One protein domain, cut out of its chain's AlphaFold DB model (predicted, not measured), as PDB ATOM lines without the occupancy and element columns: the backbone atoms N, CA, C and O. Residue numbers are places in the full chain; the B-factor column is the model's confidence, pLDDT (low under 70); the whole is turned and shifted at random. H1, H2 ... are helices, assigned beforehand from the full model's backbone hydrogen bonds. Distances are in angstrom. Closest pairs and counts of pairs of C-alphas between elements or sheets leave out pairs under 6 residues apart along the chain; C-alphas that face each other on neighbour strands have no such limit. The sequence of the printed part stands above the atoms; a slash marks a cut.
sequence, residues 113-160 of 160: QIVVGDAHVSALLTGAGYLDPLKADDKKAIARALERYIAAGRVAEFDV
ATOM      1  N   GLN A 113     -67.236 -36.832 171.740       73.25
ATOM      2  CA  GLN A 113     -66.108 -37.318 170.961       73.25
ATOM      3  C   GLN A 113     -66.653 -38.218 169.855       73.25
ATOM      4  O   GLN A 113     -67.094 -39.331 170.124       73.25
ATOM      5  N   ILE A 114     -66.616 -37.733 168.616       73.50
ATOM      6  CA  ILE A 114     -66.974 -38.525 167.440       73.50
ATOM      7  C   ILE A 114     -65.680 -39.072 166.844       73.50
ATOM      8  O   ILE A 114     -64.747 -38.317 166.566       73.50
ATOM      9  N   VAL A 115     -65.613 -40.392 166.681       75.69
ATOM     10  CA  VAL A 115     -64.517 -41.064 165.983       75.69
ATOM     11  C   VAL A 115     -65.029 -41.436 164.601       75.69
ATOM     12  O   VAL A 115     -65.893 -42.298 164.474       75.69
ATOM     13  N   VAL A 116     -64.515 -40.766 163.574       80.19
ATOM     14  CA  VAL A 116     -64.849 -41.057 162.176       80.19
ATOM     15  C   VAL A 116     -63.683 -41.821 161.562       80.19
ATOM     16  O   VAL A 116     -62.537 -41.394 161.680       80.19
ATOM     17  N   GLY A 117     -63.969 -42.966 160.945       84.56
ATOM     18  CA  GLY A 117     -62.953 -43.757 160.251       84.56
ATOM     19  C   GLY A 117     -62.481 -43.090 158.956       84.56
ATOM     20  O   GLY A 117     -63.285 -42.481 158.247       84.56
ATOM     21  N   ASP A 118     -61.202 -43.269 158.620       85.75
ATOM     22  CA  ASP A 118     -60.569 -42.690 157.422       85.75
ATOM     23  C   ASP A 118     -61.340 -43.022 156.129       85.75
ATOM     24  O   ASP A 118     -61.466 -42.166 155.257       85.75
ATOM     25  N   ALA A 119     -61.925 -44.223 156.037       86.38
ATOM     26  CA  ALA A 119     -62.722 -44.659 154.886       86.38
ATOM     27  C   ALA A 119     -63.988 -43.810 154.659       86.38
ATOM     28  O   ALA A 119     -64.354 -43.524 153.523       86.38
ATOM     29  N   HIS A 120     -64.649 -43.368 155.732       87.00
ATOM     30  CA  HIS A 120     -65.816 -42.491 155.608       87.00
ATOM     31  C   HIS A 120     -65.402 -41.085 155.179       87.00
ATOM     32  O   HIS A 120     -66.078 -40.453 154.369       87.00
ATOM     33  N   VAL A 121     -64.263 -40.607 155.687       89.38
ATOM     34  CA  VAL A 121     -63.712 -39.304 155.304       89.38
ATOM     35  C   VAL A 121     -63.322 -39.304 153.827       89.38
ATOM     36  O   VAL A 121     -63.673 -38.374 153.102       89.38
ATOM     37  N   SER A 122     -62.643 -40.348 153.348       91.81
ATOM     38  CA  SER A 122     -62.265 -40.450 151.938       91.81
ATOM     39  C   SER A 122     -63.485 -40.589 151.024       91.81
ATOM     40  O   SER A 122     -63.530 -39.912 149.994       91.81
ATOM     41  N   ALA A 123     -64.504 -41.363 151.414       90.56
ATOM     42  CA  ALA A 123     -65.755 -41.482 150.664       90.56
ATOM     43  C   ALA A 123     -66.481 -40.133 150.530       90.56
ATOM     44  O   ALA A 123     -66.817 -39.729 149.416       90.56
ATOM     45  N   LEU A 124     -66.641 -39.393 151.635       91.31
ATOM     46  CA  LEU A 124     -67.267 -38.068 151.631       91.31
ATOM     47  C   LEU A 124     -66.499 -37.083 150.744       91.31
ATOM     48  O   LEU A 124     -67.091 -36.388 149.919       91.31
ATOM     49  N   LEU A 125     -65.172 -37.032 150.875       92.31
ATOM     50  CA  LEU A 125     -64.351 -36.105 150.093       92.31
ATOM     51  C   LEU A 125     -64.341 -36.452 148.602       92.31
ATOM     52  O   LEU A 125     -64.266 -35.545 147.769       92.31
ATOM     53  N   THR A 126     -64.433 -37.738 148.266       92.50
ATOM     54  CA  THR A 126     -64.526 -38.208 146.880       92.50
ATOM     55  C   THR A 126     -65.894 -37.874 146.287       92.50
ATOM     56  O   THR A 126     -65.959 -37.281 145.213       92.50
ATOM     57  N   GLY A 127     -66.985 -38.153 147.011       90.25
ATOM     58  CA  GLY A 127     -68.347 -37.807 146.590       90.25
ATOM     59  C   GLY A 127     -68.562 -36.299 146.437       90.25
ATOM     60  O   GLY A 127     -69.239 -35.853 145.515       90.25
ATOM     61  N   ALA A 128     -67.908 -35.496 147.278       90.12
ATOM     62  CA  ALA A 128     -67.926 -34.040 147.175       90.12
ATOM     63  C   ALA A 128     -66.998 -33.477 146.075       90.12
ATOM     64  O   ALA A 128     -67.006 -32.267 145.842       90.12
ATOM     65  N   GLY A 129     -66.181 -34.312 145.421       93.12
ATOM     66  CA  GLY A 129     -65.254 -33.910 144.356       93.12
ATOM     67  C   GLY A 129     -63.973 -33.210 144.832       93.12
ATOM     68  O   GLY A 129     -63.270 -32.597 144.030       93.12
ATOM     69  N   TYR A 130     -63.647 -33.275 146.127       92.75
ATOM     70  CA  TYR A 130     -62.442 -32.658 146.700       92.75
ATOM     71  C   TYR A 130     -61.232 -33.600 146.717       92.75
ATOM     72  O   TYR A 130     -60.090 -33.127 146.785       92.75
ATOM     73  N   LEU A 131     -61.466 -34.912 146.658       94.00
ATOM     74  CA  LEU A 131     -60.440 -35.950 146.627       94.00
ATOM     75  C   LEU A 131     -60.556 -36.772 145.340       94.00
ATOM     76  O   LEU A 131     -61.645 -37.143 144.918       94.00
ATOM     77  N   ASP A 132     -59.408 -37.040 144.724       93.44
ATOM     78  CA  ASP A 132     -59.293 -37.953 143.587       93.44
ATOM     79  C   ASP A 132     -59.452 -39.401 144.095       93.44
ATOM     80  O   ASP A 132     -58.710 -39.772 145.013       93.44
ATOM     81  N   PRO A 133     -60.360 -40.222 143.525       92.88
ATOM     82  CA  PRO A 133     -60.550 -41.614 143.935       92.88
ATOM     83  C   PRO A 133     -59.255 -42.434 143.945       92.88
ATOM     84  O   PRO A 133     -59.075 -43.298 144.797       92.88
ATOM     85  N   LEU A 134     -58.313 -42.137 143.040       93.75
ATOM     86  CA  LEU A 134     -57.026 -42.839 142.964       93.75
ATOM     87  C   LEU A 134     -56.077 -42.489 144.120       93.75
ATOM     88  O   LEU A 134     -55.037 -43.122 144.288       93.75
ATOM     89  N   LYS A 135     -56.415 -41.467 144.909       91.94
ATOM     90  CA  LYS A 135     -55.644 -40.981 146.061       91.94
ATOM     91  C   LYS A 135     -56.386 -41.190 147.380       91.94
ATOM     92  O   LYS A 135     -56.026 -40.565 148.376       91.94
ATOM     93  N   ALA A 136     -57.397 -42.060 147.395       88.31
ATOM     94  CA  ALA A 136     -58.194 -42.350 148.583       88.31
ATOM     95  C   ALA A 136     -57.378 -42.947 149.745       88.31
ATOM     96  O   ALA A 136     -57.773 -42.773 150.893       88.31
ATOM     97  N   ASP A 137     -56.226 -43.565 149.462       89.81
ATOM     98  CA  ASP A 137     -55.328 -44.145 150.472       89.81
ATOM     99  C   ASP A 137     -54.185 -43.199 150.899       89.81
ATOM    100  O   ASP A 137     -53.459 -43.468 151.862       89.81
ATOM    101  N   ASP A 138     -54.000 -42.064 150.210       93.31
ATOM    102  CA  ASP A 138     -52.946 -41.102 150.541       93.31
ATOM    103  C   ASP A 138     -53.413 -40.135 151.635       93.31
ATOM    104  O   ASP A 138     -54.081 -39.127 151.384       93.31
ATOM    105  N   LYS A 139     -52.965 -40.390 152.867       91.69
ATOM    106  CA  LYS A 139     -53.267 -39.560 154.045       91.69
ATOM    107  C   LYS A 139     -52.952 -38.074 153.850       91.69
ATOM    108  O   LYS A 139     -53.662 -37.226 154.392       91.69
ATOM    109  N   LYS A 140     -51.912 -37.725 153.083       93.62
ATOM    110  CA  LYS A 140     -51.574 -36.315 152.818       93.62
ATOM    111  C   LYS A 140     -52.563 -35.681 151.847       93.62
ATOM    112  O   LYS A 140     -52.913 -34.512 152.017       93.62
ATOM    113  N   ALA A 141     -53.013 -36.433 150.845       92.12
ATOM    114  CA  ALA A 141     -54.040 -35.981 149.915       92.12
ATOM    115  C   ALA A 141     -55.383 -35.782 150.630       92.12
ATOM    116  O   ALA A 141     -56.005 -34.735 150.449       92.12
ATOM    117  N   ILE A 142     -55.768 -36.721 151.502       92.94
ATOM    118  CA  ILE A 142     -56.978 -36.632 152.333       92.94
ATOM    119  C   ILE A 142     -56.939 -35.377 153.207       92.94
ATOM    120  O   ILE A 142     -57.879 -34.590 153.173       92.94
ATOM    121  N   ALA A 143     -55.842 -35.135 153.935       92.50
ATOM    122  CA  ALA A 143     -55.720 -33.964 154.808       92.50
ATOM    123  C   ALA A 143     -55.897 -32.640 154.041       92.50
ATOM    124  O   ALA A 143     -56.679 -31.783 154.445       92.50
ATOM    125  N   ARG A 144     -55.245 -32.499 152.878       93.50
ATOM    126  CA  ARG A 144     -55.384 -31.305 152.022       93.50
ATOM    127  C   ARG A 144     -56.779 -31.168 151.416       93.50
ATOM    128  O   ARG A 144     -57.265 -30.059 151.206       93.50
ATOM    129  N   ALA A 145     -57.416 -32.278 151.053       93.62
ATOM    130  CA  ALA A 145     -58.791 -32.270 150.566       93.62
ATOM    131  C   ALA A 145     -59.766 -31.857 151.677       93.62
ATOM    132  O   ALA A 145     -60.638 -31.029 151.425       93.62
ATOM    133  N   LEU A 146     -59.556 -32.342 152.902       91.50
ATOM    134  CA  LEU A 146     -60.349 -31.990 154.075       91.50
ATOM    135  C   LEU A 146     -60.222 -30.506 154.432       91.50
ATOM    136  O   LEU A 146     -61.233 -29.845 154.643       91.50
ATOM    137  N   GLU A 147     -59.009 -29.952 154.431       92.06
ATOM    138  CA  GLU A 147     -58.797 -28.515 154.650       92.06
ATOM    139  C   GLU A 147     -59.556 -27.667 153.622       92.06
ATOM    140  O   GLU A 147     -60.233 -26.707 153.987       92.06
ATOM    141  N   ARG A 148     -59.506 -28.051 152.338       92.19
ATOM    142  CA  ARG A 148     -60.253 -27.367 151.268       92.19
ATOM    143  C   ARG A 148     -61.764 -27.502 151.433       92.19
ATOM    144  O   ARG A 148     -62.487 -26.543 151.174       92.19
ATOM    145  N   TYR A 149     -62.232 -28.670 151.858       91.31
ATOM    146  CA  TYR A 149     -63.645 -28.933 152.111       91.31
ATOM    147  C   TYR A 149     -64.179 -28.075 153.271       91.31
ATOM    148  O   TYR A 149     -65.202 -27.410 153.124       91.31
ATOM    149  N   ILE A 150     -63.440 -28.000 154.384       89.56
ATOM    150  CA  ILE A 150     -63.788 -27.173 155.551       89.56
ATOM    151  C   ILE A 150     -63.740 -25.683 155.200       89.56
ATOM    152  O   ILE A 150     -64.645 -24.934 155.561       89.56
ATOM    153  N   ALA A 151     -62.713 -25.242 154.466       89.69
ATOM    154  CA  ALA A 151     -62.581 -23.848 154.043       89.69
ATOM    155  C   ALA A 151     -63.731 -23.390 153.129       89.69
ATOM    156  O   ALA A 151     -64.067 -22.209 153.115       89.69
ATOM    157  N   ALA A 152     -64.362 -24.313 152.397       89.69
ATOM    158  CA  ALA A 152     -65.544 -24.023 151.595       89.69
ATOM    159  C   ALA A 152     -66.820 -23.807 152.434       89.69
ATOM    160  O   ALA A 152     -67.858 -23.471 151.868       89.69
ATOM    161  N   GLY A 153     -66.766 -24.012 153.756       85.81
ATOM    162  CA  GLY A 153     -67.891 -23.784 154.666       85.81
ATOM    163  C   GLY A 153     -69.073 -24.726 154.442       85.81
ATOM    164  O   GLY A 153     -70.191 -24.405 154.840       85.81
ATOM    165  N   ARG A 154     -68.854 -25.869 153.779       75.38
ATOM    166  CA  ARG A 154     -69.915 -26.848 153.530       75.38
ATOM    167  C   ARG A 154     -70.164 -27.676 154.782       75.38
ATOM    168  O   ARG A 154     -69.222 -28.135 155.428       75.38
ATOM    169  N   VAL A 155     -71.437 -27.869 155.106       77.00
ATOM    170  CA  VAL A 155     -71.847 -28.800 156.157       77.00
ATOM    171  C   VAL A 155     -71.606 -30.216 155.640       77.00
ATOM    172  O   VAL A 155     -72.029 -30.553 154.535       77.00
ATOM    173  N   ALA A 156     -70.886 -31.021 156.420       69.06
ATOM    174  CA  ALA A 156     -70.703 -32.434 156.128       69.06
ATOM    175  C   ALA A 156     -71.994 -33.185 156.457       69.06
ATOM    176  O   ALA A 156     -72.325 -33.362 157.629       69.06
ATOM    177  N   GLU A 157     -72.715 -33.605 155.422       67.38
ATOM    178  CA  GLU A 157     -73.841 -34.524 155.555       67.38
ATOM    179  C   GLU A 157     -73.296 -35.952 155.509       67.38
ATOM    180  O   GLU A 157     -72.762 -36.405 154.495       67.38
ATOM    181  N   PHE A 158     -73.373 -36.637 156.648       63.31
ATOM    182  CA  PHE A 158     -73.137 -38.071 156.739       63.31
ATOM    183  C   PHE A 158     -74.510 -38.735 156.783       63.31
ATOM    184  O   PHE A 158     -75.216 -38.593 157.779       63.31
ATOM    185  N   ASP A 159     -74.889 -39.412 155.704       55.69
ATOM    186  CA  ASP A 159     -76.027 -40.332 155.727       55.69
ATOM    187  C   ASP A 159     -75.535 -41.585 156.473       55.69
ATOM    188  O   ASP A 159     -74.645 -42.287 155.981       55.69
ATOM    189  N   VAL A 160     -75.980 -41.761 157.723       50.16
ATOM    190  CA  VAL A 160     -75.582 -42.869 158.617       50.16
ATOM    191  C   VAL A 160     -76.662 -43.934 158.625       50.16
ATOM    192  O   VAL A 160     -77.832 -43.562 158.870       50.16
TER     193      VAL A 160
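What this domain is: This is residues 113 to 160 of the 160 residues of an uncharacterized protein of Mesorhizobium sp (UniProt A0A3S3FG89). Two helices, H1 and H2, pack on each other at a steep angle, joined by a long looping link. Residues 113 to 117 lead into H1, and the tail, residues 152 to 160, folds back from the end of H2. The printed part has 48 residues with two named helices, H1 then H2, and no named strand; the class is all helix, though the helices hold 23 of the 48 residues, under half. It is compact and rounded, with a radius of gyration of the C-alphas of 10.1 A and spans of 26 by 22 by 18 A.

Where its parts are: H1, residues 118 to 127, begins with C-alpha 118 at (-60.569, -42.690, 157.422) and is 14.2 A long from first to last C-alpha. H2, residues 139 to 151, is 18.3 A long and ends with C-alpha 151 at (-62.581, -23.848, 154.043).

How they stand to each other: H1 and H2 touch; their closest C-alphas, of Ser 122 and Ile 142, are 6.5 A apart. They run the same way at a steep tilt of 56 degrees. In both, every O i to N i+4 pair is within hydrogen-bond range.

The domain as a whole: The two C-alphas farthest apart, of Gln 113 and Leu 134, are 29.9 A apart. The link from H1 to H2 is long, with 11 residues, and the printed part has no cut. Residues 156 to 160 have pLDDT under 70.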